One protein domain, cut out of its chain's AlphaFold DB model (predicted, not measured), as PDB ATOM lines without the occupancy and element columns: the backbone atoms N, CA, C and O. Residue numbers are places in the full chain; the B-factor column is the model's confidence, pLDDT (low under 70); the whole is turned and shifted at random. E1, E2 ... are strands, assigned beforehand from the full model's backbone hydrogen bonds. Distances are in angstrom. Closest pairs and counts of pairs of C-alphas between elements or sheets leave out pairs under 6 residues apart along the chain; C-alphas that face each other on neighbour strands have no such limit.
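This is residues 59 to 158 of the 213 residues of the protein "LPXTG cell wall anchor domain-containing protein" of Enterococcus gallinarum (UniProt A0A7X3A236). A strongly twisted four-stranded sheet makes a wall, with E3 and E6 over one face as a loose, incomplete second layer. The printed part has 100 residues and six named strands, E1 to E6 in order, with no named helix: all strand, though under half its residues are in named elements. The antiparallel sheet runs E2 E1 E4 E5. It is only just loose, close to compact: radius of gyration of the C-alphas 15.5 A, spans 52 by 32 by 23 A.

Look first at E1, residues 59 to 67, a hairpin with E2, residues 82 to 92: N 62 and O 89 are 2.9 A apart. E4, residues 106 to 112, is the antiparallel neighbour of E1, with N 63 and O 109 at 3.0 A, and forms a hairpin with E5, residues 127 to 131, with N 108 and O 129 at 2.8 A. E2 bends by 82 degrees at residue 86. E3, residues 98 to 104, and E6, residues 144 to 147, are near each other and pair with no named strand; the closest C-alphas of E2 and E3, Thr 92 and Thr 99, are 6.1 A apart.

Find C-alpha 59 at (-21.388, -10.944, -18.052); E1 runs 25.1 A from there, E2 25.2 A. E6 ends at C-alpha 147, (-8.218, -10.904, -22.883).

The C-alphas farthest apart, Ala 70 and Asn 158, are 52.6 A apart. The printed part has no cut. Links E1 to E2, E4 to E5 and E5 to E6 are long. Residues 152 to 158 have pLDDT under 70.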
ATOM      1  N   THR A  59     -20.989  -9.805 -17.224       98.00
ATOM      2  CA  THR A  59     -21.388 -10.944 -18.052       98.00
ATOM      3  C   THR A  59     -20.834 -10.801 -19.463       98.00
ATOM      4  O   THR A  59     -20.961  -9.750 -20.090       98.00
ATOM      5  N   TYR A  60     -20.257 -11.885 -19.969       98.19
ATOM      6  CA  TYR A  60     -19.817 -12.041 -21.345       98.19
ATOM      7  C   TYR A  60     -20.625 -13.134 -22.024       98.19
ATOM      8  O   TYR A  60     -20.861 -14.194 -21.444       98.19
ATOM      9  N   THR A  61     -20.988 -12.892 -23.279       98.06
ATOM     10  CA  THR A  61     -21.466 -13.936 -24.182       98.06
ATOM     11  C   THR A  61     -20.372 -14.273 -25.181       98.06
ATOM     12  O   THR A  61     -19.799 -13.367 -25.793       98.06
ATOM     13  N   ILE A  62     -20.106 -15.564 -25.359       98.12
ATOM     14  CA  ILE A  62     -19.145 -16.092 -26.326       98.12
ATOM     15  C   ILE A  62     -19.909 -16.976 -27.299       98.12
ATOM     16  O   ILE A  62     -20.532 -17.957 -26.896       98.12
ATOM     17  N   GLN A  63     -19.867 -16.616 -28.573       97.50
ATOM     18  CA  GLN A  63     -20.635 -17.265 -29.624       97.50
ATOM     19  C   GLN A  63     -19.691 -17.682 -30.747       97.50
ATOM     20  O   GLN A  63     -19.009 -16.828 -31.305       97.50
ATOM     21  N   GLU A  64     -19.646 -18.974 -31.079       96.69
ATOM     22  CA  GLU A  64     -18.921 -19.444 -32.265       96.69
ATOM     23  C   GLU A  64     -19.582 -18.854 -33.521       96.69
ATOM     24  O   GLU A  64     -20.813 -18.711 -33.590       96.69
ATOM     25  N   ILE A  65     -18.762 -18.430 -34.473       95.69
ATOM     26  CA  ILE A  65     -19.198 -17.813 -35.719       95.69
ATOM     27  C   ILE A  65     -18.422 -18.388 -36.898       95.69
ATOM     28  O   ILE A  65     -17.294 -18.849 -36.762       95.69
ATOM     29  N   GLU A  66     -19.024 -18.316 -38.077       94.81
ATOM     30  CA  GLU A  66     -18.373 -18.664 -39.338       94.81
ATOM     31  C   GLU A  66     -18.574 -17.531 -40.349       94.81
ATOM     32  O   GLU A  66     -19.603 -16.845 -40.307       94.81
ATOM     33  N   PRO A  67     -17.629 -17.311 -41.281       93.69
ATOM     34  CA  PRO A  67     -17.833 -16.351 -42.353       93.69
ATOM     35  C   PRO A  67     -19.037 -16.781 -43.194       93.69
ATOM     36  O   PRO A  67     -19.192 -17.949 -43.549       93.69
ATOM     37  N   LYS A  68     -19.901 -15.825 -43.539       91.69
ATOM     38  CA  LYS A  68     -21.146 -16.118 -44.262       91.69
ATOM     39  C   LYS A  68     -20.900 -16.676 -45.665       91.69
ATOM     40  O   LYS A  68     -21.678 -17.489 -46.159       91.69
ATOM     41  N   GLU A  69     -19.825 -16.226 -46.299       88.00
ATOM     42  CA  GLU A  69     -19.368 -16.707 -47.597       88.00
ATOM     43  C   GLU A  69     -17.901 -17.126 -47.501       88.00
ATOM     44  O   GLU A  69     -17.093 -16.480 -46.826       88.00
ATOM     45  N   ALA A  70     -17.544 -18.201 -48.206       77.94
ATOM     46  CA  ALA A  70     -16.178 -18.706 -48.221       77.94
ATOM     47  C   ALA A  70     -15.196 -17.606 -48.660       77.94
ATOM     48  O   ALA A  70     -15.413 -16.957 -49.681       77.94
ATOM     49  N   GLN A  71     -14.093 -17.450 -47.919       70.94
ATOM     50  CA  GLN A  71     -13.028 -16.458 -48.163       70.94
ATOM     51  C   GLN A  71     -13.418 -14.992 -47.905       70.94
ATOM     52  O   GLN A  71     -12.675 -14.088 -48.287       70.94
ATOM     53  N   THR A  72     -14.539 -14.736 -47.228       79.88
ATOM     54  CA  THR A  72     -14.885 -13.383 -46.774       79.88
ATOM     55  C   THR A  72     -14.331 -13.147 -45.375       79.88
ATOM     56  O   THR A  72     -14.424 -14.017 -44.511       79.88
ATOM     57  N   ALA A  73     -13.739 -11.975 -45.145       87.62
ATOM     58  CA  ALA A  73     -13.266 -11.598 -43.821       87.62
ATOM     59  C   ALA A  73     -14.455 -11.338 -42.884       87.62
ATOM     60  O   ALA A  73     -15.389 -10.620 -43.245       87.62
ATOM     61  N   ILE A  74     -14.391 -11.888 -41.672       91.94
ATOM     62  CA  ILE A  74     -15.351 -11.586 -40.611       91.94
ATOM     63  C   ILE A  74     -15.109 -10.156 -40.125       91.94
ATOM     64  O   ILE A  74     -13.989  -9.783 -39.775       91.94
ATOM     65  N   SER A  75     -16.177  -9.366 -40.053       92.44
ATOM     66  CA  SER A  75     -16.178  -8.049 -39.426       92.44
ATOM     67  C   SER A  75     -17.186  -8.028 -38.285       92.44
ATOM     68  O   SER A  75     -18.390  -8.097 -38.505       92.44
ATOM     69  N   VAL A  76     -16.708  -7.878 -37.047       90.50
ATOM     70  CA  VAL A  76     -17.576  -7.849 -35.853       90.50
ATOM     71  C   VAL A  76     -18.582  -6.697 -35.859       90.50
ATOM     72  O   VAL A  76     -19.650  -6.815 -35.266       90.50
ATOM     73  N   SER A  77     -18.266  -5.599 -36.551       90.25
ATOM     74  CA  SER A  77     -19.154  -4.445 -36.717       90.25
ATOM     75  C   SER A  77     -20.168  -4.606 -37.852       90.25
ATOM     76  O   SER A  77     -21.075  -3.783 -37.964       90.25
ATOM     77  N   ASP A  78     -20.041  -5.651 -38.675       92.38
ATOM     78  CA  ASP A  78     -20.979  -5.986 -39.746       92.38
ATOM     79  C   ASP A  78     -21.540  -7.405 -39.546       92.38
ATOM     80  O   ASP A  78     -20.957  -8.384 -40.026       92.38
ATOM     81  N   PRO A  79     -22.701  -7.540 -38.875       90.31
ATOM     82  CA  PRO A  79     -23.359  -8.829 -38.673       90.31
ATOM     83  C   PRO A  79     -23.727  -9.567 -39.965       90.31
ATOM     84  O   PRO A  79     -24.025 -10.757 -39.915       90.31
ATOM     85  N   ALA A  80     -23.733  -8.906 -41.130       92.06
ATOM     86  CA  ALA A  80     -23.973  -9.582 -42.400       92.06
ATOM     87  C   ALA A  80     -22.752 -10.373 -42.896       92.06
ATOM     88  O   ALA A  80     -22.915 -11.189 -43.805       92.06
ATOM     89  N   SER A  81     -21.566 -10.161 -42.315       92.94
ATOM     90  CA  SER A  81     -20.322 -10.835 -42.709       92.94
ATOM     91  C   SER A  81     -20.165 -12.252 -42.137       92.94
ATOM     92  O   SER A  81     -19.353 -13.027 -42.645       92.94
ATOM     93  N   TYR A  82     -20.960 -12.629 -41.130       94.88
ATOM     94  CA  TYR A  82     -20.863 -13.925 -40.453       94.88
ATOM     95  C   TYR A  82     -22.229 -14.544 -40.133       94.88
ATOM     96  O   TYR A  82     -23.275 -13.900 -40.212       94.88
ATOM     97  N   ILE A  83     -22.208 -15.824 -39.776       95.12
ATOM     98  CA  ILE A  83     -23.333 -16.565 -39.204       95.12
ATOM     99  C   ILE A  83     -22.966 -17.046 -37.801       95.12
ATOM    100  O   ILE A  83     -21.800 -17.316 -37.524       95.12
ATOM    101  N   LEU A  84     -23.956 -17.149 -36.914       95.19
ATOM    102  CA  LEU A  84     -23.771 -17.732 -35.583       95.19
ATOM    103  C   LEU A  84     -23.876 -19.257 -35.684       95.19
ATOM    104  O   LEU A  84     -24.819 -19.766 -36.295       95.19
ATOM    105  N   THR A  85     -22.941 -19.979 -35.076       92.00
ATOM    106  CA  THR A  85     -22.869 -21.445 -35.120       92.00
ATOM    107  C   THR A  85     -22.689 -22.029 -33.719       92.00
ATOM    108  O   THR A  85     -22.213 -21.370 -32.808       92.00
ATOM    109  N   GLY A  86     -23.099 -23.275 -33.486       85.31
ATOM    110  CA  GLY A  86     -22.888 -23.909 -32.178       85.31
ATOM    111  C   GLY A  86     -23.647 -23.252 -31.013       85.31
ATOM    112  O   GLY A  86     -24.722 -22.679 -31.190       85.31
ATOM    113  N   ALA A  87     -23.113 -23.409 -29.797       87.56
ATOM    114  CA  ALA A  87     -23.730 -22.928 -28.562       87.56
ATOM    115  C   ALA A  87     -23.178 -21.559 -28.141       87.56
ATOM    116  O   ALA A  87     -21.982 -21.299 -28.266       87.56
ATOM    117  N   THR A  88     -24.048 -20.722 -27.575       95.50
ATOM    118  CA  THR A  88     -23.637 -19.522 -26.845       95.50
ATOM    119  C   THR A  88     -23.226 -19.908 -25.430       95.50
ATOM    120  O   THR A  88     -23.979 -20.584 -24.724       95.50
ATOM    121  N   TYR A  89     -22.066 -19.437 -24.992       97.50
ATOM    122  CA  TYR A  89     -21.650 -19.516 -23.597       97.50
ATOM    123  C   TYR A  89     -21.907 -18.183 -22.912       97.50
ATOM    124  O   TYR A  89     -21.560 -17.135 -23.455       97.50
ATOM    125  N   GLU A  90     -22.477 -18.232 -21.715       98.12
ATOM    126  CA  GLU A  90     -22.635 -17.074 -20.844       98.12
ATOM    127  C   GLU A  90     -21.746 -17.258 -19.616       98.12
ATOM    128  O   GLU A  90     -21.797 -18.289 -18.944       98.12
ATOM    129  N   LEU A  91     -20.896 -16.270 -19.364       98.00
ATOM    130  CA  LEU A  91     -19.869 -16.310 -18.335       98.00
ATOM    131  C   LEU A  91     -19.907 -15.023 -17.525       98.00
ATOM    132  O   LEU A  91     -20.040 -13.945 -18.097       98.00
ATOM    133  N   THR A  92     -19.735 -15.113 -16.209       98.06
ATOM    134  CA  THR A  92     -19.771 -13.946 -15.321       98.06
ATOM    135  C   THR A  92     -18.489 -13.858 -14.510       98.06
ATOM    136  O   THR A  92     -18.056 -14.843 -13.914       98.06
ATOM    137  N   THR A  93     -17.884 -12.669 -14.461       97.38
ATOM    138  CA  THR A  93     -16.654 -12.450 -13.695       97.38
ATOM    139  C   THR A  93     -16.867 -12.626 -12.194       97.38
ATOM    140  O   THR A  93     -17.841 -12.139 -11.614       97.38
ATOM    141  N   ASN A  94     -15.913 -13.298 -11.552       96.75
ATOM    142  CA  ASN A  94     -15.875 -13.506 -10.107       96.75
ATOM    143  C   ASN A  94     -15.369 -12.258  -9.347       96.75
ATOM    144  O   ASN A  94     -15.145 -11.198  -9.929       96.75
ATOM    145  N   GLU A  95     -15.156 -12.386  -8.033       91.44
ATOM    146  CA  GLU A  95     -14.645 -11.312  -7.159       91.44
ATOM    147  C   GLU A  95     -13.277 -10.751  -7.593       91.44
ATOM    148  O   GLU A  95     -12.950  -9.610  -7.279       91.44
ATOM    149  N   GLN A  96     -12.478 -11.524  -8.332       90.56
ATOM    150  CA  GLN A  96     -11.191 -11.109  -8.892       90.56
ATOM    151  C   GLN A  96     -11.327 -10.495 -10.291       90.56
ATOM    152  O   GLN A  96     -10.315 -10.232 -10.936       90.56
ATOM    153  N   GLY A  97     -12.551 -10.272 -10.777       92.56
ATOM    154  CA  GLY A  97     -12.813  -9.763 -12.119       92.56
ATOM    155  C   GLY A  97     -12.460 -10.757 -13.225       92.56
ATOM    156  O   GLY A  97     -12.251 -10.338 -14.359       92.56
ATOM    157  N   ILE A  98     -12.373 -12.054 -12.915       95.75
ATOM    158  CA  ILE A  98     -11.936 -13.094 -13.852       95.75
ATOM    159  C   ILE A  98     -13.105 -14.010 -14.204       95.75
ATOM    160  O   ILE A  98     -13.892 -14.389 -13.337       95.75
ATOM    161  N   THR A  99     -13.189 -14.397 -15.473       98.00
ATOM    162  CA  THR A  99     -13.946 -15.571 -15.913       98.00
ATOM    163  C   THR A  99     -13.147 -16.362 -16.943       98.00
ATOM    164  O   THR A  99     -12.332 -15.793 -17.669       98.00
ATOM    165  N   GLU A 100     -13.389 -17.667 -17.017       97.94
ATOM    166  CA  GLU A 100     -12.631 -18.575 -17.877       97.94
ATOM    167  C   GLU A 100     -13.515 -19.625 -18.552       97.94
ATOM    168  O   GLU A 100     -14.566 -20.004 -18.031       97.94
ATOM    169  N   ILE A 101     -13.084 -20.085 -19.726       97.75
ATOM    170  CA  ILE A 101     -13.699 -21.195 -20.458       97.75
ATOM    171  C   ILE A 101     -12.664 -21.878 -21.352       97.75
ATOM    172  O   ILE A 101     -11.784 -21.225 -21.909       97.75
ATOM    173  N   SER A 102     -12.789 -23.193 -21.525       96.75
ATOM    174  CA  SER A 102     -12.010 -23.935 -22.516       96.75
ATOM    175  C   SER A 102     -12.766 -23.980 -23.843       96.75
ATOM    176  O   SER A 102     -13.907 -24.447 -23.892       96.75
ATOM    177  N   LEU A 103     -12.145 -23.483 -24.910       95.62
ATOM    178  CA  LEU A 103     -12.727 -23.399 -26.248       95.62
ATOM    179  C   LEU A 103     -11.918 -24.252 -27.220       95.62
ATOM    180  O   LEU A 103     -10.693 -24.280 -27.144       95.62
ATOM    181  N   LYS A 104     -12.610 -24.929 -28.137       94.12
ATOM    182  CA  LYS A 104     -11.978 -25.591 -29.288       94.12
ATOM    183  C   LYS A 104     -11.521 -24.550 -30.315       94.12
ATOM    184  O   LYS A 104     -12.020 -23.422 -30.299       94.12
ATOM    185  N   ASP A 105     -10.670 -24.956 -31.248       94.00
ATOM    186  CA  ASP A 105     -10.341 -24.154 -32.433       94.00
ATOM    187  C   ASP A 105     -11.608 -23.657 -33.163       94.00
ATOM    188  O   ASP A 105     -12.601 -24.385 -33.273       94.00
ATOM    189  N   GLY A 106     -11.576 -22.405 -33.629       93.31
ATOM    190  CA  GLY A 106     -12.723 -21.718 -34.226       93.31
ATOM    191  C   GLY A 106     -12.669 -20.197 -34.065       93.31
ATOM    192  O   GLY A 106     -11.821 -19.662 -33.346       93.31
ATOM    193  N   ASP A 107     -13.600 -19.511 -34.725       95.06
ATOM    194  CA  ASP A 107     -13.803 -18.069 -34.599       95.06
ATOM    195  C   ASP A 107     -14.960 -17.781 -33.639       95.06
ATOM    196  O   ASP A 107     -16.032 -18.379 -33.730       95.06
ATOM    197  N   TYR A 108     -14.757 -16.845 -32.715       96.56
ATOM    198  CA  TYR A 108     -15.724 -16.512 -31.675       96.56
ATOM    199  C   TYR A 108     -15.972 -15.010 -31.602       96.56
ATOM    200  O   TYR A 108     -15.041 -14.202 -31.567       96.56
ATOM    201  N   LEU A 109     -17.247 -14.644 -31.505       96.75
ATOM    202  CA  LEU A 109     -17.685 -13.308 -31.134       96.75
ATOM    203  C   LEU A 109     -17.774 -13.213 -29.609       96.75
ATOM    204  O   LEU A 109     -18.554 -13.928 -28.976       96.75
ATOM    205  N   LEU A 110     -16.983 -12.313 -29.029       97.25
ATOM    206  CA  LEU A 110     -16.998 -11.990 -27.606       97.25
ATOM    207  C   LEU A 110     -17.738 -10.673 -27.402       97.25
ATOM    208  O   LEU A 110     -17.312  -9.639 -27.921       97.25
ATOM    209  N   THR A 111     -18.797 -10.698 -26.595       96.81
ATOM    210  CA  THR A 111     -19.619  -9.514 -26.308       96.81
ATOM    211  C   THR A 111     -19.765  -9.324 -24.804       96.81
ATOM    212  O   THR A 111     -20.198 -10.235 -24.099       96.81
ATOM    213  N   GLU A 112     -19.416  -8.135 -24.315       96.88
ATOM    214  CA  GLU A 112     -19.670  -7.709 -22.937       96.88
ATOM    215  C   GLU A 112     -21.109  -7.198 -22.807       96.88
ATOM    216  O   GLU A 112     -21.587  -6.442 -23.653       96.88
ATOM    217  N   GLN A 113     -21.799  -7.598 -21.744       96.00
ATOM    218  CA  GLN A 113     -23.154  -7.143 -21.450       96.00
ATOM    219  C   GLN A 113     -23.117  -5.964 -20.476       96.00
ATOM    220  O   GLN A 113     -22.357  -5.960 -19.504       96.00
ATOM    221  N   ALA A 114     -23.973  -4.968 -20.714       92.00
ATOM    222  CA  ALA A 114     -24.174  -3.886 -19.760       92.00
ATOM    223  C   ALA A 114     -24.745  -4.438 -18.444       92.00
ATOM    224  O   ALA A 114     -25.605  -5.320 -18.439       92.00
ATOM    225  N   ASN A 115     -24.301  -3.881 -17.320       92.00
ATOM    226  CA  ASN A 115     -24.839  -4.193 -16.004       92.00
ATOM    227  C   ASN A 115     -24.975  -2.903 -15.178       92.00
ATOM    228  O   ASN A 115     -24.031  -2.492 -14.490       92.00
ATOM    229  N   PRO A 116     -26.163  -2.271 -15.201       87.56
ATOM    230  CA  PRO A 116     -26.411  -1.028 -14.474       87.56
ATOM    231  C   PRO A 116     -26.227  -1.146 -12.955       87.56
ATOM    232  O   PRO A 116     -25.887  -0.164 -12.304       87.56
ATOM    233  N   THR A 117     -26.394  -2.345 -12.380       87.69
ATOM    234  CA  THR A 117     -26.239  -2.589 -10.930       87.69
ATOM    235  C   THR A 117     -24.807  -2.352 -10.448       87.69
ATOM    236  O   THR A 117     -24.589  -2.055  -9.278       87.69
ATOM    237  N   ILE A 118     -23.830  -2.481 -11.349       84.00
ATOM    238  CA  ILE A 118     -22.407  -2.232 -11.084       84.00
ATOM    239  C   ILE A 118     -21.883  -1.004 -11.844       84.00
ATOM    240  O   ILE A 118     -20.675  -0.856 -12.005       84.00
ATOM    241  N   HIS A 119     -22.779  -0.136 -12.331       83.12
ATOM    242  CA  HIS A 119     -22.447   1.072 -13.099       83.12
ATOM    243  C   HIS A 119     -21.691   0.814 -14.417       83.12
ATOM    244  O   HIS A 119     -21.015   1.702 -14.943       83.12
ATOM    245  N   LEU A 120     -21.825  -0.391 -14.980       86.44
ATOM    246  CA  LEU A 120     -21.331  -0.721 -16.313       86.44
ATOM    247  C   LEU A 120     -22.420  -0.409 -17.345       86.44
ATOM    248  O   LEU A 120     -23.217  -1.278 -17.701       86.44
ATOM    249  N   ASN A 121     -22.474   0.846 -17.789       84.12
ATOM    250  CA  ASN A 121     -23.486   1.317 -18.742       84.12
ATOM    251  C   ASN A 121     -23.006   1.248 -20.196       84.12
ATOM    252  O   ASN A 121     -23.800   0.979 -21.093       84.12
ATOM    253  N   GLU A 122     -21.711   1.471 -20.421       86.06
ATOM    254  CA  GLU A 122     -21.078   1.418 -21.738       86.06
ATOM    255  C   GLU A 122     -20.189   0.171 -21.820       86.06
ATOM    256  O   GLU A 122     -19.011   0.253 -21.464       86.06
ATOM    257  N   PRO A 123     -20.724  -0.992 -22.238       90.06
ATOM    258  CA  PRO A 123     -19.936  -2.212 -22.339       90.06
ATOM    259  C   PRO A 123     -18.837  -2.085 -23.399       90.06
ATOM    260  O   PRO A 123     -18.878  -1.235 -24.292       90.06
ATOM    261  N   ALA A 124     -17.842  -2.961 -23.303       89.75
ATOM    262  CA  ALA A 124     -16.755  -3.020 -24.265       89.75
ATOM    263  C   ALA A 124     -17.296  -3.343 -25.665       89.75
ATOM    264  O   ALA A 124     -18.236  -4.126 -25.824       89.75
ATOM    265  N   ALA A 125     -16.666  -2.771 -26.693       91.12
ATOM    266  CA  ALA A 125     -16.987  -3.128 -28.067       91.12
ATOM    267  C   ALA A 125     -16.774  -4.642 -28.294       91.12
ATOM    268  O   ALA A 125     -15.788  -5.193 -27.784       91.12
ATOM    269  N   PRO A 126     -17.649  -5.314 -29.066       94.50
ATOM    270  CA  PRO A 126     -17.472  -6.724 -29.390       94.50
ATOM    271  C   PRO A 126     -16.118  -7.000 -30.044       94.50
ATOM    272  O   PRO A 126     -15.591  -6.170 -30.788       94.50
ATOM    273  N   SER A 127     -15.556  -8.173 -29.771       94.62
ATOM    274  CA  SER A 127     -14.229  -8.575 -30.250       94.62
ATOM    275  C   SER A 127     -14.275  -9.934 -30.944       94.62
ATOM    276  O   SER A 127     -15.034 -10.812 -30.541       94.62
ATOM    277  N   LEU A 128     -13.446 -10.098 -31.977       95.44
ATOM    278  CA  LEU A 128     -13.224 -11.377 -32.651       95.44
ATOM    279  C   LEU A 128     -12.071 -12.111 -31.969       95.44
ATOM    280  O   LEU A 128     -10.988 -11.543 -31.816       95.44
ATOM    281  N   LEU A 129     -12.296 -13.366 -31.599       95.50
ATOM    282  CA  LEU A 129     -11.263 -14.286 -31.143       95.50
ATOM    283  C   LEU A 129     -11.143 -15.434 -32.140       95.50
ATOM    284  O   LEU A 129     -12.070 -16.225 -32.267       95.50
ATOM    285  N   SER A 130      -9.990 -15.544 -32.786       94.56
ATOM    286  CA  SER A 130      -9.666 -16.658 -33.677       94.56
ATOM    287  C   SER A 130      -8.713 -17.616 -32.972       94.56
ATOM    288  O   SER A 130      -7.612 -17.219 -32.581       94.56
ATOM    289  N   LEU A 131      -9.141 -18.864 -32.798       94.44
ATOM    290  CA  LEU A 131      -8.338 -19.952 -32.250       94.44
ATOM    291  C   LEU A 131      -7.926 -20.918 -33.381       94.44
ATOM    292  O   LEU A 131      -8.746 -21.200 -34.258       94.44
ATOM    293  N   PRO A 132      -6.694 -21.454 -33.364       94.69
ATOM    294  CA  PRO A 132      -5.754 -21.366 -32.257       94.69
ATOM    295  C   PRO A 132      -4.886 -20.096 -32.260       94.69
ATOM    296  O   PRO A 132      -4.420 -19.634 -33.300       94.69
ATOM    297  N   VAL A 133      -4.579 -19.578 -31.068       93.69
ATOM    298  CA  VAL A 133      -3.545 -18.550 -30.868       93.69
ATOM    299  C   VAL A 133      -2.184 -19.219 -30.700       93.69
ATOM    300  O   VAL A 133      -2.008 -20.084 -29.840       93.69
ATOM    301  N   VAL A 134      -1.204 -18.797 -31.497       91.44
ATOM    302  CA  VAL A 134       0.184 -19.275 -31.421       91.44
ATOM    303  C   VAL A 134       1.050 -18.378 -30.538       91.44
ATOM    304  O   VAL A 134       0.760 -17.197 -30.342       91.44
ATOM    305  N   ASN A 135       2.134 -18.937 -30.004       87.75
ATOM    306  CA  ASN A 135       3.165 -18.172 -29.313       87.75
ATOM    307  C   ASN A 135       3.876 -17.186 -30.264       87.75
ATOM    308  O   ASN A 135       3.762 -17.267 -31.487       87.75
ATOM    309  N   ILE A 136       4.661 -16.263 -29.699       87.44
ATOM    310  CA  ILE A 136       5.363 -15.217 -30.471       87.44
ATOM    311  C   ILE A 136       6.358 -15.770 -31.503       87.44
ATOM    312  O   ILE A 136       6.704 -15.081 -32.457       87.44
ATOM    313  N   GLU A 137       6.828 -17.001 -31.304       91.12
ATOM    314  CA  GLU A 137       7.767 -17.683 -32.195       91.12
ATOM    315  C   GLU A 137       7.052 -18.414 -33.343       91.12
ATOM    316  O   GLU A 137       7.703 -18.860 -34.283       91.12
ATOM    317  N   GLY A 138       5.722 -18.556 -33.274       87.31
ATOM    318  CA  GLY A 138       4.921 -19.327 -34.225       87.31
ATOM    319  C   GLY A 138       5.184 -20.837 -34.177       87.31
ATOM    320  O   GLY A 138       4.875 -21.543 -35.132       87.31
ATOM    321  N   THR A 139       5.788 -21.334 -33.097       86.25
ATOM    322  CA  THR A 139       6.263 -22.721 -32.967       86.25
ATOM    323  C   THR A 139       5.310 -23.619 -32.186       86.25
ATOM    324  O   THR A 139       5.378 -24.839 -32.321       86.25
ATOM    325  N   SER A 140       4.429 -23.041 -31.366       86.62
ATOM    326  CA  SER A 140       3.469 -23.782 -30.541       86.62
ATOM    327  C   SER A 140       2.203 -22.969 -30.276       86.62
ATOM    328  O   SER A 140       2.213 -21.741 -30.385       86.62
ATOM    329  N   TYR A 141       1.116 -23.653 -29.924       90.81
ATOM    330  CA  TYR A 141      -0.116 -23.015 -29.470       90.81
ATOM    331  C   TYR A 141      -0.006 -22.579 -28.010       90.81
ATOM    332  O   TYR A 141       0.659 -23.225 -27.203       90.81
ATOM    333  N   LEU A 142      -0.670 -21.477 -27.664       90.00
ATOM    334  CA  LEU A 142      -0.804 -21.068 -26.270       90.00
ATOM    335  C   LEU A 142      -1.755 -22.016 -25.532       90.00
ATOM    336  O   LEU A 142      -2.802 -22.369 -26.052       90.00
ATOM    337  N   GLU A 143      -1.464 -22.385 -24.291       90.75
ATOM    338  CA  GLU A 143      -2.466 -23.091 -23.473       90.75
ATOM    339  C   GLU A 143      -3.548 -22.123 -22.973       90.75
ATOM    340  O   GLU A 143      -4.730 -22.459 -22.909       90.75
ATOM    341  N   ASN A 144      -3.129 -20.897 -22.649       94.50
ATOM    342  CA  ASN A 144      -3.952 -19.859 -22.047       94.50
ATOM    343  C   ASN A 144      -3.930 -18.594 -22.915       94.50
ATOM    344  O   ASN A 144      -2.861 -18.069 -23.234       94.50
ATOM    345  N   VAL A 145      -5.112 -18.080 -23.247       94.56
ATOM    346  CA  VAL A 145      -5.320 -16.841 -24.001       94.56
ATOM    347  C   VAL A 145      -5.963 -15.816 -23.073       94.56
ATOM    348  O   VAL A 145      -7.083 -16.007 -22.613       94.56
ATOM    349  N   TYR A 146      -5.258 -14.718 -22.797       93.62
ATOM    350  CA  TYR A 146      -5.729 -13.669 -21.889       93.62
ATOM    351  C   TYR A 146      -6.320 -12.488 -22.664       93.62
ATOM    352  O   TYR A 146      -5.658 -11.928 -23.539       93.62
ATOM    353  N   ILE A 147      -7.534 -12.068 -22.303       92.19
ATOM    354  CA  ILE A 147      -8.218 -10.904 -22.883       92.19
ATOM    355  C   ILE A 147      -8.575  -9.899 -21.784       92.19
ATOM    356  O   ILE A 147      -9.041 -10.267 -20.707       92.19
ATOM    357  N   TYR A 148      -8.378  -8.612 -22.087       90.62
ATOM    358  CA  TYR A 148      -8.615  -7.485 -21.179       90.62
ATOM    359  C   TYR A 148      -9.548  -6.445 -21.832       90.62
ATOM    360  O   TYR A 148      -9.065  -5.447 -22.378       90.62
ATOM    361  N   PRO A 149     -10.878  -6.667 -21.834       88.19
ATOM    362  CA  PRO A 149     -11.828  -5.759 -22.473       88.19
ATOM    363  C   PRO A 149     -11.832  -4.375 -21.812       88.19
ATOM    364  O   PRO A 149     -11.841  -4.247 -20.584       88.19
ATOM    365  N   LYS A 150     -11.844  -3.321 -22.634       81.62
ATOM    366  CA  LYS A 150     -11.897  -1.928 -22.170       81.62
ATOM    367  C   LYS A 150     -13.330  -1.406 -22.251       81.62
ATOM    368  O   LYS A 150     -13.884  -1.331 -23.344       81.62
ATOM    369  N   SER A 151     -13.883  -0.994 -21.116       77.56
ATOM    370  CA  SER A 151     -15.177  -0.308 -21.014       77.56
ATOM    371  C   SER A 151     -15.160   0.759 -19.932       77.56
ATOM    372  O   SER A 151     -14.291   0.736 -19.057       77.56
ATOM    373  N   LYS A 152     -16.098   1.703 -20.015       68.12
ATOM    374  CA  LYS A 152     -16.210   2.824 -19.079       68.12
ATOM    375  C   LYS A 152     -17.236   2.516 -17.997       68.12
ATOM    376  O   LYS A 152     -18.282   1.927 -18.264       68.12
ATOM    377  N   THR A 153     -16.929   2.936 -16.777       60.56
ATOM    378  CA  THR A 153     -17.864   2.884 -15.651       60.56
ATOM    379  C   THR A 153     -18.157   4.299 -15.188       60.56
ATOM    380  O   THR A 153     -17.242   5.001 -14.753       60.56
ATOM    381  N   ASP A 154     -19.422   4.707 -15.240       59.78
ATOM    382  CA  ASP A 154     -19.848   6.018 -14.755       59.78
ATOM    383  C   ASP A 154     -20.145   5.927 -13.260       59.78
ATOM    384  O   ASP A 154     -21.296   5.821 -12.827       59.78
ATOM    385  N   TYR A 155     -19.094   5.945 -12.443       57.78
ATOM    386  CA  TYR A 155     -19.269   6.142 -11.010       57.78
ATOM    387  C   TYR A 155     -19.578   7.621 -10.747       57.78
ATOM    388  O   TYR A 155     -18.693   8.467 -10.648       57.78
ATOM    389  N   GLN A 156     -20.866   7.951 -10.653       49.41
ATOM    390  CA  GLN A 156     -21.301   9.201 -10.038       49.41
ATOM    391  C   GLN A 156     -21.125   9.045  -8.527       49.41
ATOM    392  O   GLN A 156     -21.786   8.219  -7.896       49.41
ATOM    393  N   LYS A 157     -20.234   9.842  -7.930       48.00
ATOM    394  CA  LYS A 157     -20.152   9.966  -6.474       48.00
ATOM    395  C   LYS A 157     -21.518  10.456  -6.003       48.00
ATOM    396  O   LYS A 157     -21.876  11.590  -6.306       48.00
ATOM    397  N   ASN A 158     -22.284   9.607  -5.315       39.69
ATOM    398  CA  ASN A 158     -23.560  10.001  -4.725       39.69
ATOM    399  C   ASN A 158     -23.319  11.235  -3.849       39.69
ATOM    400  O   ASN A 158     -22.802  11.128  -2.735       39.69
TER     401      ASN A 158